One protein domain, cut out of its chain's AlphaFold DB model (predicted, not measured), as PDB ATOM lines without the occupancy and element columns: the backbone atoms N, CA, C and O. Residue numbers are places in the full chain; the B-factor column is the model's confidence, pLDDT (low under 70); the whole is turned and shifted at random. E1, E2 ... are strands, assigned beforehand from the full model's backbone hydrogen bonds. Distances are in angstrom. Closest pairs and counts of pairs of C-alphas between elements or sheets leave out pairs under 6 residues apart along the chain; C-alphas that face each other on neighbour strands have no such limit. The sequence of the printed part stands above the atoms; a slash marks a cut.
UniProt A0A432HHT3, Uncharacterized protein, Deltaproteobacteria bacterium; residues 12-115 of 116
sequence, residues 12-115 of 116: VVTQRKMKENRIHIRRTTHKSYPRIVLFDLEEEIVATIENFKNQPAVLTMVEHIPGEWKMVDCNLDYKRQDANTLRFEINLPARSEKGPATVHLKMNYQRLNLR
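This is residues 12 to 115 of the 116 residues of an uncharacterized protein of Deltaproteobacteria bacterium (UniProt A0A432HHT3). This is a long, loosely built rod: three long antiparallel strands, E1, E2 and E6, lie side by side in a twisted ribbon, with the short strand E4 along part of E6. Over one half of its length the two-stranded sheet of E3 and E5 folds back across one face, so that the two sheets are only partly face to face, while the far part of the hairpin E1 and E2 runs on past it. The printed part has 104 residues with six named strands, E1 to E6 in chain order, and no named helix; its class is all strand. The larger sheet has the order E1 - E2 - E6 - E4, and both sheets are antiparallel throughout. The whole is loose, with a radius of gyration of the C-alphas of 18.2 A, and spans 65 by 28 by 17 A.

Find C-alpha 12 at (34.536, -5.266, -36.982); from there E1, residues 12 to 27, runs 42.5 A to C-alpha 27. E2, residues 36 to 51, comes back over 44.2 A and ends at (33.136, -5.738, -30.445). Next come E3, residues 57 to 64, 22.4 A long; E4, residues 69 to 74, 13.6 A; and E5, residues 85 to 92, 21.6 A. E6, residues 101 to 114, runs 37.8 A to C-alpha 114 at (48.001, -27.061, -56.158).

Begin at the edge strand E1, which forms a hairpin with E2 at 166 degrees between their directions; look for N 14 and O 48, 2.8 A apart, within hydrogen-bond range. On E2's other side is E6, antiparallel at 169 degrees, with N 45 and O 107 at 2.8 A. Beyond E6 is the other edge strand, E4, antiparallel at 150 degrees, with N 72 and O 108 at 2.8 A. In the smaller sheet E3 and E5 are antiparallel at 159 degrees, with N 59 and O 90 at 2.9 A. Residues 79 to 80 pair with residues 86 to 87 of E5, antiparallel. Between the sheets, the closest C-alphas of E2 and E5 are those of Asn 51 and Leu 92, 6.3 A apart; E3 and E6 are apart.

The C-alphas of Ser 32 and Glu 97, the two farthest apart, are 65.0 A from each other. The printed part has no cut. The links E2 to E3 and E3 to E4 are tight, and no link is long. The model's mean pLDDT over the printed part is 92.5, and no printed residue is under 70.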
ATOM      1  N   VAL A  12      33.581  -5.378 -35.880       89.38
ATOM      2  CA  VAL A  12      34.536  -5.266 -36.982       89.38
ATOM      3  C   VAL A  12      35.387  -6.522 -37.023       89.38
ATOM      4  O   VAL A  12      35.953  -6.934 -36.015       89.38
ATOM      5  N   VAL A  13      35.483  -7.128 -38.203       90.00
ATOM      6  CA  VAL A  13      36.386  -8.248 -38.466       90.00
ATOM      7  C   VAL A  13      37.415  -7.784 -39.482       90.00
ATOM      8  O   VAL A  13      37.076  -7.427 -40.607       90.00
ATOM      9  N   THR A  14      38.683  -7.788 -39.084       90.94
ATOM     10  CA  THR A  14      39.807  -7.462 -39.961       90.94
ATOM     11  C   THR A  14      40.649  -8.706 -40.170       90.94
ATOM     12  O   THR A  14      41.361  -9.125 -39.262       90.94
ATOM     13  N   GLN A  15      40.607  -9.277 -41.371       90.31
ATOM     14  CA  GLN A  15      41.388 -10.456 -41.741       90.31
ATOM     15  C   GLN A  15      42.616 -10.058 -42.562       90.31
ATOM     16  O   GLN A  15      42.556  -9.182 -43.427       90.31
ATOM     17  N   ARG A  16      43.750 -10.703 -42.296       90.44
ATOM     18  CA  ARG A  16      45.012 -10.506 -43.011       90.44
ATOM     19  C   ARG A  16      45.671 -11.849 -43.275       90.44
ATOM     20  O   ARG A  16      45.816 -12.666 -42.367       90.44
ATOM     21  N   LYS A  17      46.123 -12.051 -44.513       92.81
ATOM     22  CA  LYS A  17      47.045 -13.138 -44.842       92.81
ATOM     23  C   LYS A  17      48.452 -12.699 -44.447       92.81
ATOM     24  O   LYS A  17      48.970 -11.728 -44.991       92.81
ATOM     25  N   MET A  18      49.037 -13.390 -43.480       90.75
ATOM     26  CA  MET A  18      50.362 -13.088 -42.940       90.75
ATOM     27  C   MET A  18      51.469 -13.744 -43.758       90.75
ATOM     28  O   MET A  18      52.534 -13.160 -43.945       90.75
ATOM     29  N   LYS A  19      51.219 -14.963 -44.241       91.69
ATOM     30  CA  LYS A  19      52.211 -15.780 -44.933       91.69
ATOM     31  C   LYS A  19      51.544 -16.594 -46.029       91.69
ATOM     32  O   LYS A  19      50.439 -17.094 -45.843       91.69
ATOM     33  N   GLU A  20      52.252 -16.740 -47.139       94.06
ATOM     34  CA  GLU A  20      51.892 -17.639 -48.228       94.06
ATOM     35  C   GLU A  20      53.177 -18.225 -48.818       94.06
ATOM     36  O   GLU A  20      53.913 -17.540 -49.528       94.06
ATOM     37  N   ASN A  21      53.463 -19.490 -48.512       94.75
ATOM     38  CA  ASN A  21      54.688 -20.150 -48.951       94.75
ATOM     39  C   ASN A  21      54.382 -21.424 -49.732       94.75
ATOM     40  O   ASN A  21      53.640 -22.287 -49.272       94.75
ATOM     41  N   ARG A  22      55.032 -21.594 -50.888       94.75
ATOM     42  CA  ARG A  22      55.003 -22.864 -51.624       94.75
ATOM     43  C   ARG A  22      55.930 -23.870 -50.947       94.75
ATOM     44  O   ARG A  22      57.129 -23.622 -50.831       94.75
ATOM     45  N   ILE A  23      55.390 -25.016 -50.558       94.38
ATOM     46  CA  ILE A  23      56.114 -26.143 -49.965       94.38
ATOM     47  C   ILE A  23      55.882 -27.411 -50.804       94.38
ATOM     48  O   ILE A  23      55.091 -27.410 -51.746       94.38
ATOM     49  N   HIS A  24      56.623 -28.485 -50.519       93.88
ATOM     50  CA  HIS A  24      56.505 -29.781 -51.217       93.88
ATOM     51  C   HIS A  24      56.472 -29.686 -52.759       93.88
ATOM     52  O   HIS A  24      55.715 -30.381 -53.438       93.88
ATOM     53  N   ILE A  25      57.309 -28.813 -53.328       93.50
ATOM     54  CA  ILE A  25      57.326 -28.522 -54.766       93.50
ATOM     55  C   ILE A  25      57.773 -29.756 -55.563       93.50
ATOM     56  O   ILE A  25      58.923 -30.191 -55.474       93.50
ATOM     57  N   ARG A  26      56.889 -30.259 -56.422       92.19
ATOM     58  CA  ARG A  26      57.154 -31.322 -57.397       92.19
ATOM     59  C   ARG A  26      57.425 -30.712 -58.768       92.19
ATOM     60  O   ARG A  26      56.681 -29.848 -59.239       92.19
ATOM     61  N   ARG A  27      58.495 -31.171 -59.417       92.38
ATOM     62  CA  ARG A  27      58.948 -30.675 -60.723       92.38
ATOM     63  C   ARG A  27      58.960 -31.784 -61.772       92.38
ATOM     64  O   ARG A  27      59.072 -32.958 -61.433       92.38
ATOM     65  N   THR A  28      58.870 -31.405 -63.042       90.19
ATOM     66  CA  THR A  28      59.074 -32.322 -64.171       90.19
ATOM     67  C   THR A  28      60.494 -32.890 -64.163       90.19
ATOM     68  O   THR A  28      61.439 -32.194 -63.800       90.19
ATOM     69  N   THR A  29      60.664 -34.108 -64.671       86.19
ATOM     70  CA  THR A  29      61.956 -34.810 -64.745       86.19
ATOM     71  C   THR A  29      62.875 -34.335 -65.881       86.19
ATOM     72  O   THR A  29      64.029 -34.758 -65.951       86.19
ATOM     73  N   HIS A  30      62.402 -33.453 -66.772       79.62
ATOM     74  CA  HIS A  30      63.195 -32.934 -67.890       79.62
ATOM     75  C   HIS A  30      64.380 -32.082 -67.399       79.62
ATOM     76  O   HIS A  30      64.184 -30.996 -66.848       79.62
ATOM     77  N   LYS A  31      65.610 -32.561 -67.633       74.06
ATOM     78  CA  LYS A  31      66.849 -31.985 -67.075       74.06
ATOM     79  C   LYS A  31      67.094 -30.526 -67.468       74.06
ATOM     80  O   LYS A  31      67.565 -29.759 -66.639       74.06
ATOM     81  N   SER A  32      66.766 -30.135 -68.698       80.75
ATOM     82  CA  SER A  32      67.116 -28.798 -69.200       80.75
ATOM     83  C   SER A  32      66.114 -27.709 -68.808       80.75
ATOM     84  O   SER A  32      66.459 -26.536 -68.846       80.75
ATOM     85  N   TYR A  33      64.881 -28.076 -68.431       78.56
ATOM     86  CA  TYR A  33      63.805 -27.119 -68.128       78.56
ATOM     87  C   TYR A  33      62.834 -27.702 -67.093       78.56
ATOM     88  O   TYR A  33      61.723 -28.110 -67.449       78.56
ATOM     89  N   PRO A  34      63.236 -27.787 -65.815       83.69
ATOM     90  CA  PRO A  34      62.363 -28.300 -64.773       83.69
ATOM     91  C   PRO A  34      61.215 -27.313 -64.518       83.69
ATOM     92  O   PRO A  34      61.426 -26.204 -64.031       83.69
ATOM     93  N   ARG A  35      59.982 -27.721 -64.826       87.94
ATOM     94  CA  ARG A  35      58.769 -26.945 -64.532       87.94
ATOM     95  C   ARG A  35      58.149 -27.430 -63.232       87.94
ATOM     96  O   ARG A  35      58.128 -28.632 -62.977       87.94
ATOM     97  N   ILE A  36      57.640 -26.513 -62.414       90.12
ATOM     98  CA  ILE A  36      56.797 -26.875 -61.269       90.12
ATOM     99  C   ILE A  36      55.500 -27.471 -61.823       90.12
ATOM    100  O   ILE A  36      54.923 -26.917 -62.752       90.12
ATOM    101  N   VAL A  37      55.079 -28.613 -61.288       92.25
ATOM    102  CA  VAL A  37      53.849 -29.312 -61.699       92.25
ATOM    103  C   VAL A  37      52.830 -29.304 -60.571       92.25
ATOM    104  O   VAL A  37      51.637 -29.153 -60.813       92.25
ATOM    105  N   LEU A  38      53.315 -29.474 -59.344       94.38
ATOM    106  CA  LEU A  38      52.492 -29.566 -58.154       94.38
ATOM    107  C   LEU A  38      53.240 -28.941 -56.983       94.38
ATOM    108  O   LEU A  38      54.460 -29.072 -56.897       94.38
ATOM    109  N   PHE A  39      52.535 -28.285 -56.083       95.06
ATOM    110  CA  PHE A  39      53.075 -27.827 -54.811       95.06
ATOM    111  C   PHE A  39      51.942 -27.750 -53.796       95.06
ATOM    112  O   PHE A  39      50.775 -27.662 -54.169       95.06
ATOM    113  N   ASP A  40      52.295 -27.742 -52.522       96.31
ATOM    114  CA  ASP A  40      51.361 -27.380 -51.465       96.31
ATOM    115  C   ASP A  40      51.625 -25.922 -51.071       96.31
ATOM    116  O   ASP A  40      52.713 -25.384 -51.300       96.31
ATOM    117  N   LEU A  41      50.634 -25.260 -50.493       96.06
ATOM    118  CA  LEU A  41      50.722 -23.872 -50.055       96.06
ATOM    119  C   LEU A  41      50.474 -23.818 -48.556       96.06
ATOM    120  O   LEU A  41      49.387 -24.168 -48.110       96.06
ATOM    121  N   GLU A  42      51.475 -23.398 -47.789       96.69
ATOM    122  CA  GLU A  42      51.308 -23.068 -46.377       96.69
ATOM    123  C   GLU A  42      50.830 -21.620 -46.261       96.69
ATOM    124  O   GLU A  42      51.522 -20.694 -46.702       96.69
ATOM    125  N   GLU A  43      49.651 -21.435 -45.677       95.56
ATOM    126  CA  GLU A  43      49.020 -20.137 -45.475       95.56
ATOM    127  C   GLU A  43      48.835 -19.868 -43.982       95.56
ATOM    128  O   GLU A  43      48.303 -20.697 -43.245       95.56
ATOM    129  N   GLU A  44      49.241 -18.675 -43.549       96.00
ATOM    130  CA  GLU A  44      48.926 -18.163 -42.216       96.00
ATOM    131  C   GLU A  44      47.964 -16.988 -42.353       96.00
ATOM    132  O   GLU A  44      48.259 -15.999 -43.032       96.00
ATOM    133  N   ILE A  45      46.821 -17.090 -41.687       94.06
ATOM    134  CA  ILE A  45      45.782 -16.070 -41.642       94.06
ATOM    135  C   ILE A  45      45.590 -15.628 -40.197       94.06
ATOM    136  O   ILE A  45      45.506 -16.448 -39.283       94.06
ATOM    137  N   VAL A  46      45.485 -14.316 -40.005       94.44
ATOM    138  CA  VAL A  46      45.109 -13.707 -38.732       94.44
ATOM    139  C   VAL A  46      43.864 -12.861 -38.947       94.44
ATOM    140  O   VAL A  46      43.836 -12.025 -39.849       94.44
ATOM    141  N   ALA A  47      42.847 -13.058 -38.114       93.50
ATOM    142  CA  ALA A  47      41.692 -12.181 -38.041       93.50
ATOM    143  C   ALA A  47      41.620 -11.517 -36.665       93.50
ATOM    144  O   ALA A  47      41.764 -12.167 -35.631       93.50
ATOM    145  N   THR A  48      41.389 -10.213 -36.663       93.69
ATOM    146  CA  THR A  48      41.115  -9.421 -35.468       93.69
ATOM    147  C   THR A  48      39.629  -9.117 -35.446       93.69
ATOM    148  O   THR A  48      39.115  -8.507 -36.382       93.69
ATOM    149  N   ILE A  49      38.946  -9.566 -34.398       93.38
ATOM    150  CA  ILE A  49      37.515  -9.379 -34.194       93.38
ATOM    151  C   ILE A  49      37.319  -8.401 -33.040       93.38
ATOM    152  O   ILE A  49      37.769  -8.661 -31.927       93.38
ATOM    153  N   GLU A  50      36.635  -7.296 -33.301       92.50
ATOM    154  CA  GLU A  50      36.424  -6.210 -32.349       92.50
ATOM    155  C   GLU A  50      34.933  -5.990 -32.112       92.50
ATOM    156  O   GLU A  50      34.182  -5.739 -33.051       92.50
ATOM    157  N   ASN A  51      34.500  -6.060 -30.852       92.31
ATOM    158  CA  ASN A  51      33.136  -5.738 -30.445       92.31
ATOM    159  C   ASN A  51      33.078  -4.339 -29.818       92.31
ATOM    160  O   ASN A  51      33.636  -4.094 -28.747       92.31
ATOM    161  N   PHE A  52      32.355  -3.436 -30.476       90.56
ATOM    162  CA  PHE A  52      32.102  -2.062 -30.039       90.56
ATOM    163  C   PHE A  52      30.802  -1.923 -29.237       90.56
ATOM    164  O   PHE A  52      30.482  -0.826 -28.769       90.56
ATOM    165  N   LYS A  53      30.044  -3.009 -29.046       88.62
ATOM    166  CA  LYS A  53      28.820  -2.994 -28.240       88.62
ATOM    167  C   LYS A  53      29.151  -2.901 -26.755       88.62
ATOM    168  O   LYS A  53      30.102  -3.505 -26.267       88.62
ATOM    169  N   ASN A  54      28.273  -2.235 -26.006       91.50
ATOM    170  CA  ASN A  54      28.275  -2.247 -24.534       91.50
ATOM    171  C   ASN A  54      27.842  -3.603 -23.939       91.50
ATOM    172  O   ASN A  54      27.683  -3.720 -22.728       91.50
ATOM    173  N   GLN A  55      27.587  -4.609 -24.777       91.62
ATOM    174  CA  GLN A  55      27.083  -5.920 -24.386       91.62
ATOM    175  C   GLN A  55      27.923  -7.020 -25.047       91.62
ATOM    176  O   GLN A  55      28.431  -6.809 -26.156       91.62
ATOM    177  N   PRO A  56      28.074  -8.182 -24.388       93.25
ATOM    178  CA  PRO A  56      28.714  -9.334 -25.002       93.25
ATOM    179  C   PRO A  56      27.895  -9.830 -26.200       93.25
ATOM    180  O   PRO A  56      26.676  -9.665 -26.254       93.25
ATOM    181  N   ALA A  57      28.572 -10.445 -27.163       90.56
ATOM    182  CA  ALA A  57      27.960 -10.984 -28.370       90.56
ATOM    183  C   ALA A  57      28.608 -12.314 -28.755       90.56
ATOM    184  O   ALA A  57      29.776 -12.554 -28.462       90.56
ATOM    185  N   VAL A  58      27.860 -13.166 -29.449       91.88
ATOM    186  CA  VAL A  58      28.398 -14.390 -30.048       91.88
ATOM    187  C   VAL A  58      28.490 -14.173 -31.550       91.88
ATOM    188  O   VAL A  58      27.472 -13.985 -32.216       91.88
ATOM    189  N   LEU A  59      29.710 -14.177 -32.082       90.12
ATOM    190  CA  LEU A  59      29.957 -14.111 -33.516       90.12
ATOM    191  C   LEU A  59      30.052 -15.530 -34.071       90.12
ATOM    192  O   LEU A  59      30.896 -16.319 -33.652       90.12
ATOM    193  N   THR A  60      29.209 -15.833 -35.053       92.25
ATOM    194  CA  THR A  60      29.443 -16.978 -35.933       92.25
ATOM    195  C   THR A  60      30.283 -16.504 -37.107       92.25
ATOM    196  O   THR A  60      29.808 -15.702 -37.907       92.25
ATOM    197  N   MET A  61      31.502 -17.022 -37.226       90.69
ATOM    198  CA  MET A  61      32.370 -16.758 -38.370       90.69
ATOM    199  C   MET A  61      32.490 -18.017 -39.222       90.69
ATOM    200  O   MET A  61      32.678 -19.114 -38.694       90.69
ATOM    201  N   VAL A  62      32.342 -17.859 -40.535       92.75
ATOM    202  CA  VAL A  62      32.414 -18.955 -41.502       92.75
ATOM    203  C   VAL A  62      33.571 -18.672 -42.445       92.75
ATOM    204  O   VAL A  62      33.580 -17.651 -43.123       92.75
ATOM    205  N   GLU A  63      34.547 -19.572 -42.464       92.06
ATOM    206  CA  GLU A  63      35.723 -19.494 -43.327       92.06
ATOM    207  C   GLU A  63      35.625 -20.563 -44.414       92.06
ATOM    208  O   GLU A  63      35.368 -21.737 -44.131       92.06
ATOM    209  N   HIS A  64      35.858 -20.159 -45.660       93.75
ATOM    210  CA  HIS A  64      35.847 -21.055 -46.812       93.75
ATOM    211  C   HIS A  64      37.273 -21.278 -47.319       93.75
ATOM    212  O   HIS A  64      37.900 -20.369 -47.865       93.75
ATOM    213  N   ILE A  65      37.769 -22.508 -47.188       92.94
ATOM    214  CA  ILE A  65      39.081 -22.934 -47.680       92.94
ATOM    215  C   ILE A  65      38.865 -23.890 -48.862       92.94
ATOM    216  O   ILE A  65      38.444 -25.031 -48.663       92.94
ATOM    217  N   PRO A  66      39.124 -23.456 -50.108       91.56
ATOM    218  CA  PRO A  66      38.828 -24.265 -51.282       91.56
ATOM    219  C   PRO A  66      39.872 -25.359 -51.529       91.56
ATOM    220  O   PRO A  66      41.086 -25.116 -51.481       91.56
ATOM    221  N   GLY A  67      39.379 -26.523 -51.951       91.81
ATOM    222  CA  GLY A  67      40.188 -27.656 -52.393       91.81
ATOM    223  C   GLY A  67      40.569 -28.580 -51.243       91.81
ATOM    224  O   GLY A  67      39.939 -28.588 -50.191       91.81
ATOM    225  N   GLU A  68      41.606 -29.384 -51.446       94.25
ATOM    226  CA  GLU A  68      42.147 -30.206 -50.371       94.25
ATOM    227  C   GLU A  68      43.001 -29.344 -49.450       94.25
ATOM    228  O   GLU A  68      43.893 -28.622 -49.899       94.25
ATOM    229  N   TRP A  69      42.743 -29.429 -48.151       96.12
ATOM    230  CA  TRP A  69      43.514 -28.706 -47.159       96.12
ATOM    231  C   TRP A  69      43.665 -29.511 -45.875       96.12
ATOM    232  O   TRP A  69      42.916 -30.452 -45.595       96.12
ATOM    233  N   LYS A  70      44.660 -29.120 -45.087       95.56
ATOM    234  CA  LYS A  70      44.953 -29.685 -43.778       95.56
ATOM    235  C   LYS A  70      45.248 -28.557 -42.798       95.56
ATOM    236  O   LYS A  70      46.138 -27.750 -43.047       95.56
ATOM    237  N   MET A  71      44.523 -28.525 -41.680       96.25
ATOM    238  CA  MET A  71      44.853 -27.624 -40.576       96.25
ATOM    239  C   MET A  71      46.206 -28.022 -39.980       96.25
ATOM    240  O   MET A  71      46.423 -29.199 -39.682       96.25
ATOM    241  N   VAL A  72      47.098 -27.049 -39.816       96.06
ATOM    242  CA  VAL A  72      48.382 -27.226 -39.128       96.06
ATOM    243  C   VAL A  72      48.253 -26.761 -37.684       96.06
ATOM    244  O   VAL A  72      48.593 -27.513 -36.778       96.06
ATOM    245  N   ASP A  73      47.738 -25.549 -37.483       96.56
ATOM    246  CA  ASP A  73      47.564 -24.938 -36.169       96.56
ATOM    247  C   ASP A  73      46.392 -23.951 -36.180       96.56
ATOM    248  O   ASP A  73      46.166 -23.245 -37.165       96.56
ATOM    249  N   CYS A  74      45.643 -23.890 -35.084       96.69
ATOM    250  CA  CYS A  74      44.589 -22.904 -34.896       96.69
ATOM    251  C   CYS A  74      44.429 -22.598 -33.410       96.69
ATOM    252  O   CYS A  74      44.342 -23.509 -32.589       96.69
ATOM    253  N   ASN A  75      44.372 -21.314 -33.066       96.81
ATOM    254  CA  ASN A  75      44.267 -20.884 -31.673       96.81
ATOM    255  C   ASN A  75      42.828 -20.880 -31.123       96.81
ATOM    256  O   ASN A  75      42.647 -20.592 -29.942       96.81
ATOM    257  N   LEU A  76      41.822 -21.140 -31.964       94.81
ATOM    258  CA  LEU A  76      40.411 -21.189 -31.590       94.81
ATOM    259  C   LEU A  76      39.788 -22.517 -32.018       94.81
ATOM    260  O   LEU A  76      40.154 -23.093 -33.045       94.81
ATOM    261  N   ASP A  77      38.792 -22.957 -31.255       95.50
ATOM    262  CA  ASP A  77      37.996 -24.122 -31.616       95.50
ATOM    263  C   ASP A  77      37.147 -23.838 -32.857       95.50
ATOM    264  O   ASP A  77      36.533 -22.776 -33.007       95.50
ATOM    265  N   TYR A  78      37.077 -24.830 -33.740       95.25
ATOM    266  CA  TYR A  78      36.274 -24.768 -34.950       95.25
ATOM    267  C   TYR A  78      35.535 -26.074 -35.191       95.25
ATOM    268  O   TYR A  78      35.970 -27.163 -34.816       95.25
ATOM    269  N   LYS A  79      34.406 -25.962 -35.884       95.94
ATOM    270  CA  LYS A  79      33.647 -27.097 -36.401       95.94
ATOM    271  C   LYS A  79      33.801 -27.123 -37.912       95.94
ATOM    272  O   LYS A  79      33.485 -26.149 -38.592       95.94
ATOM    273  N   ARG A  80      34.264 -28.247 -38.450       94.62
ATOM    274  CA  ARG A  80      34.240 -28.487 -39.893       94.62
ATOM    275  C   ARG A  80      32.801 -28.804 -40.299       94.62
ATOM    276  O   ARG A  80      32.284 -29.846 -39.907       94.62
ATOM    277  N   GLN A  81      32.152 -27.897 -41.026       92.25
ATOM    278  CA  GLN A  81      30.783 -28.120 -41.508       92.25
ATOM    279  C   GLN A  81      30.775 -29.036 -42.731       92.25
ATOM    280  O   GLN A  81      29.936 -29.926 -42.828       92.25
ATOM    281  N   ASP A  82      31.735 -28.840 -43.634       93.50
ATOM    282  CA  ASP A  82      31.905 -29.653 -44.834       93.50
ATOM    283  C   ASP A  82      33.384 -29.710 -45.266       93.50
ATOM    284  O   ASP A  82      34.297 -29.328 -44.526       93.50
ATOM    285  N   ALA A  83      33.654 -30.239 -46.461       91.06
ATOM    286  CA  ALA A  83      35.013 -30.392 -46.965       91.06
ATOM    287  C   ALA A  83      35.794 -29.066 -47.054       91.06
ATOM    288  O   ALA A  83      37.001 -29.090 -46.818       91.06
ATOM    289  N   ASN A  84      35.120 -27.948 -47.323       92.94
ATOM    290  CA  ASN A  84      35.699 -26.637 -47.620       92.94
ATOM    291  C   ASN A  84      35.307 -25.547 -46.609       92.94
ATOM    292  O   ASN A  84      35.820 -24.437 -46.702       92.94
ATOM    293  N   THR A  85      34.404 -25.828 -45.668       93.00
ATOM    294  CA  THR A  85      33.837 -24.810 -44.774       93.00
ATOM    295  C   THR A  85      34.154 -25.087 -43.307       93.00
ATOM    296  O   THR A  85      33.849 -26.157 -42.765       93.00
ATOM    297  N   LEU A  86      34.725 -24.082 -42.643       93.88
ATOM    298  CA  LEU A  86      34.965 -24.037 -41.205       93.88
ATOM    299  C   LEU A  86      34.007 -23.051 -40.542       93.88
ATOM    300  O   LEU A  86      33.809 -21.944 -41.033       93.88
ATOM    301  N   ARG A  87      33.446 -23.436 -39.396       94.75
ATOM    302  CA  ARG A  87      32.605 -22.578 -38.560       94.75
ATOM    303  C   ARG A  87      33.262 -22.355 -37.209       94.75
ATOM    304  O   ARG A  87      33.580 -23.317 -36.510       94.75
ATOM    305  N   PHE A  88      33.367 -21.095 -36.821       94.38
ATOM    306  CA  PHE A  88      33.832 -20.651 -35.516       94.38
ATOM    307  C   PHE A  88      32.667 -20.027 -34.747       94.38
ATOM    308  O   PHE A  88      31.890 -19.246 -35.300       94.38
ATOM    309  N   GLU A  89      32.564 -20.363 -33.465       94.75
ATOM    310  CA  GLU A  89      31.656 -19.721 -32.512       94.75
ATOM    311  C   GLU A  89      32.516 -18.927 -31.528       94.75
ATOM    312  O   GLU A  89      33.158 -19.494 -30.648       94.75
ATOM    313  N   ILE A  90      32.581 -17.610 -31.722       93.12
ATOM    314  CA  ILE A  90      33.490 -16.727 -30.989       93.12
ATOM    315  C   ILE A  90      32.678 -15.891 -30.004       93.12
ATOM    316  O   ILE A  90      31.852 -15.066 -30.397       93.12
ATOM    317  N   ASN A  91      32.941 -16.086 -28.714       93.19
ATOM    318  CA  ASN A  91      32.373 -15.262 -27.656       93.19
ATOM    319  C   ASN A  91      33.149 -13.948 -27.561       93.19
ATOM    320  O   ASN A  91      34.332 -13.934 -27.220       93.19
ATOM    321  N   LEU A  92      32.475 -12.840 -27.851       92.69
ATOM    322  CA  LEU A  92      33.031 -11.498 -27.786       92.69
ATOM    323  C   LEU A  92      32.547 -10.809 -26.506       92.69
ATOM    324  O   LEU A  92      31.335 -10.638 -26.330       92.69
ATOM    325  N   PRO A  93      33.453 -10.381 -25.611       94.06
ATOM    326  CA  PRO A  93      33.062  -9.579 -24.463       94.06
ATOM    327  C   PRO A  93      32.512  -8.214 -24.895       94.06
ATOM    328  O   PRO A  93      32.671  -7.789 -26.040       94.06
ATOM    329  N   ALA A  94      31.841  -7.525 -23.973       93.75
ATOM    330  CA  ALA A  94      31.459  -6.129 -24.164       93.75
ATOM    331  C   ALA A  94      32.702  -5.230 -24.240       93.75
ATOM    332  O   ALA A  94      33.731  -5.536 -23.632       93.75
ATOM    333  N   ARG A  95      32.589  -4.091 -24.929       92.31
ATOM    334  CA  ARG A  95      33.638  -3.067 -24.907       92.31
ATOM    335  C   ARG A  95      33.891  -2.555 -23.488       92.31
ATOM    336  O   ARG A  95      32.998  -2.553 -22.641       92.31
ATOM    337  N   SER A  96      35.100  -2.055 -23.267       90.75
ATOM    338  CA  SER A  96      35.488  -1.374 -22.029       90.75
ATOM    339  C   SER A  96      35.597   0.136 -22.251       90.75
ATOM    340  O   SER A  96      35.581   0.608 -23.388       90.75
ATOM    341  N   GLU A  97      35.786   0.909 -21.179       87.38
ATOM    342  CA  GLU A  97      36.095   2.347 -21.276       87.38
ATOM    343  C   GLU A  97      37.371   2.633 -22.088       87.38
ATOM    344  O   GLU A  97      37.532   3.718 -22.635       87.38
ATOM    345  N   LYS A  98      38.273   1.646 -22.196       87.38
ATOM    346  CA  LYS A  98      39.549   1.759 -22.915       87.38
ATOM    347  C   LYS A  98      39.449   1.428 -24.407       87.38
ATOM    348  O   LYS A  98      40.439   1.603 -25.112       87.38
ATOM    349  N   GLY A  99      38.302   0.943 -24.889       88.88
ATOM    350  CA  GLY A  99      38.117   0.577 -26.294       88.88
ATOM    351  C   GLY A  99      37.305  -0.703 -26.512       88.88
ATOM    352  O   GLY A  99      36.774  -1.278 -25.550       88.88
ATOM    353  N   PRO A 100      37.183  -1.142 -27.780       90.75
ATOM    354  CA  PRO A 100      36.467  -2.364 -28.126       90.75
ATOM    355  C   PRO A 100      37.109  -3.590 -27.476       90.75
ATOM    356  O   PRO A 100      38.308  -3.626 -27.204       90.75
ATOM    357  N   ALA A 101      36.296  -4.611 -27.230       92.56
ATOM    358  CA  ALA A 101      36.816  -5.916 -26.854       92.56
ATOM    359  C   ALA A 101      37.375  -6.614 -28.094       92.56
ATOM    360  O   ALA A 101      36.653  -6.772 -29.079       92.56
ATOM    361  N   THR A 102      38.631  -7.051 -28.030       92.88
ATOM    362  CA  THR A 102      39.337  -7.651 -29.164       92.88
ATOM    363  C   THR A 102      39.609  -9.132 -28.922       92.88
ATOM    364  O   THR A 102      40.126  -9.515 -27.874       92.88
ATOM    365  N   VAL A 103      39.298  -9.963 -29.913       94.56
ATOM    366  CA  VAL A 103      39.661 -11.384 -29.975       94.56
ATOM    367  C   VAL A 103      40.441 -11.628 -31.262       94.56
ATOM    368  O   VAL A 103      40.105 -11.081 -32.311       94.56
ATOM    369  N   HIS A 104      41.482 -12.453 -31.193       94.69
ATOM    370  CA  HIS A 104      42.294 -12.802 -32.354       94.69
ATOM    371  C   HIS A 104      42.071 -14.259 -32.748       94.69
ATOM    372  O   HIS A 104      42.247 -15.157 -31.925       94.69
ATOM    373  N   LEU A 105      41.753 -14.489 -34.018       94.56
ATOM    374  CA  LEU A 105      41.910 -15.784 -34.666       94.56
ATOM    375  C   LEU A 105      43.274 -15.809 -35.355       94.56
ATOM    376  O   LEU A 105      43.612 -14.897 -36.108       94.56
ATOM    377  N   LYS A 106      44.022 -16.885 -35.154       96.25
ATOM    378  CA  LYS A 106      45.200 -17.253 -35.925       96.25
ATOM    379  C   LYS A 106      45.010 -18.675 -36.432       96.25
ATOM    380  O   LYS A 106      44.722 -19.588 -35.660       96.25
ATOM    381  N   MET A 107      45.174 -18.841 -37.735       95.50
ATOM    382  CA  MET A 107      44.994 -20.103 -38.432       95.50
ATOM    383  C   MET A 107      46.180 -20.330 -39.364       95.50
ATOM    384  O   MET A 107      46.468 -19.493 -40.218       95.50
ATOM    385  N   ASN A 108      46.854 -21.462 -39.204       96.81
ATOM    386  CA  ASN A 108      47.855 -21.966 -40.130       96.81
ATOM    387  C   ASN A 108      47.328 -23.261 -40.750       96.81
ATOM    388  O   ASN A 108      47.007 -24.221 -40.046       96.81
ATOM    389  N   TYR A 109      47.239 -23.292 -42.072       96.44
ATOM    390  CA  TYR A 109      46.780 -24.456 -42.811       96.44
ATOM    391  C   TYR A 109      47.564 -24.620 -44.109       96.44
ATOM    392  O   TYR A 109      48.182 -23.695 -44.632       96.44
ATOM    393  N   GLN A 110      47.530 -25.839 -44.634       97.00
ATOM    394  CA  GLN A 110      48.149 -26.189 -45.901       97.00
ATOM    395  C   GLN A 110      47.071 -26.503 -46.924       97.00
ATOM    396  O   GLN A 110      46.239 -27.371 -46.672       97.00
ATOM    397  N   ARG A 111      47.105 -25.849 -48.085       95.81
ATOM    398  CA  ARG A 111      46.349 -26.272 -49.270       95.81
ATOM    399  C   ARG A 111      47.201 -27.233 -50.079       95.81
ATOM    400  O   ARG A 111      48.345 -26.922 -50.403       95.81
ATOM    401  N   LEU A 112      46.651 -28.397 -50.381       95.81
ATOM    402  CA  LEU A 112      47.389 -29.519 -50.944       95.81
ATOM    403  C   LEU A 112      47.233 -29.577 -52.461       95.81
ATOM    404  O   LEU A 112      46.202 -29.194 -53.014       95.81
ATOM    405  N   ASN A 113      48.250 -30.127 -53.124       94.31
ATOM    406  CA  ASN A 113      48.196 -30.547 -54.522       94.31
ATOM    407  C   ASN A 113      47.785 -29.427 -55.505       94.31
ATOM    408  O   ASN A 113      47.066 -29.665 -56.481       94.31
ATOM    409  N   LEU A 114      48.261 -28.200 -55.282       93.44
ATOM    410  CA  LEU A 114      48.001 -27.061 -56.158       93.44
ATOM    411  C   LEU A 114      48.866 -27.116 -57.415       93.44
ATOM    412  O   LEU A 114      50.037 -27.505 -57.386       93.44
ATOM    413  N   ARG A 115      48.275 -26.693 -58.532       90.25
ATOM    414  CA  ARG A 115      48.950 -26.557 -59.825       90.25
ATOM    415  C   ARG A 115      49.256 -25.073 -60.083       90.25
ATOM    416  O   ARG A 115      48.454 -24.238 -59.666       90.25
TER     417      ARG A 115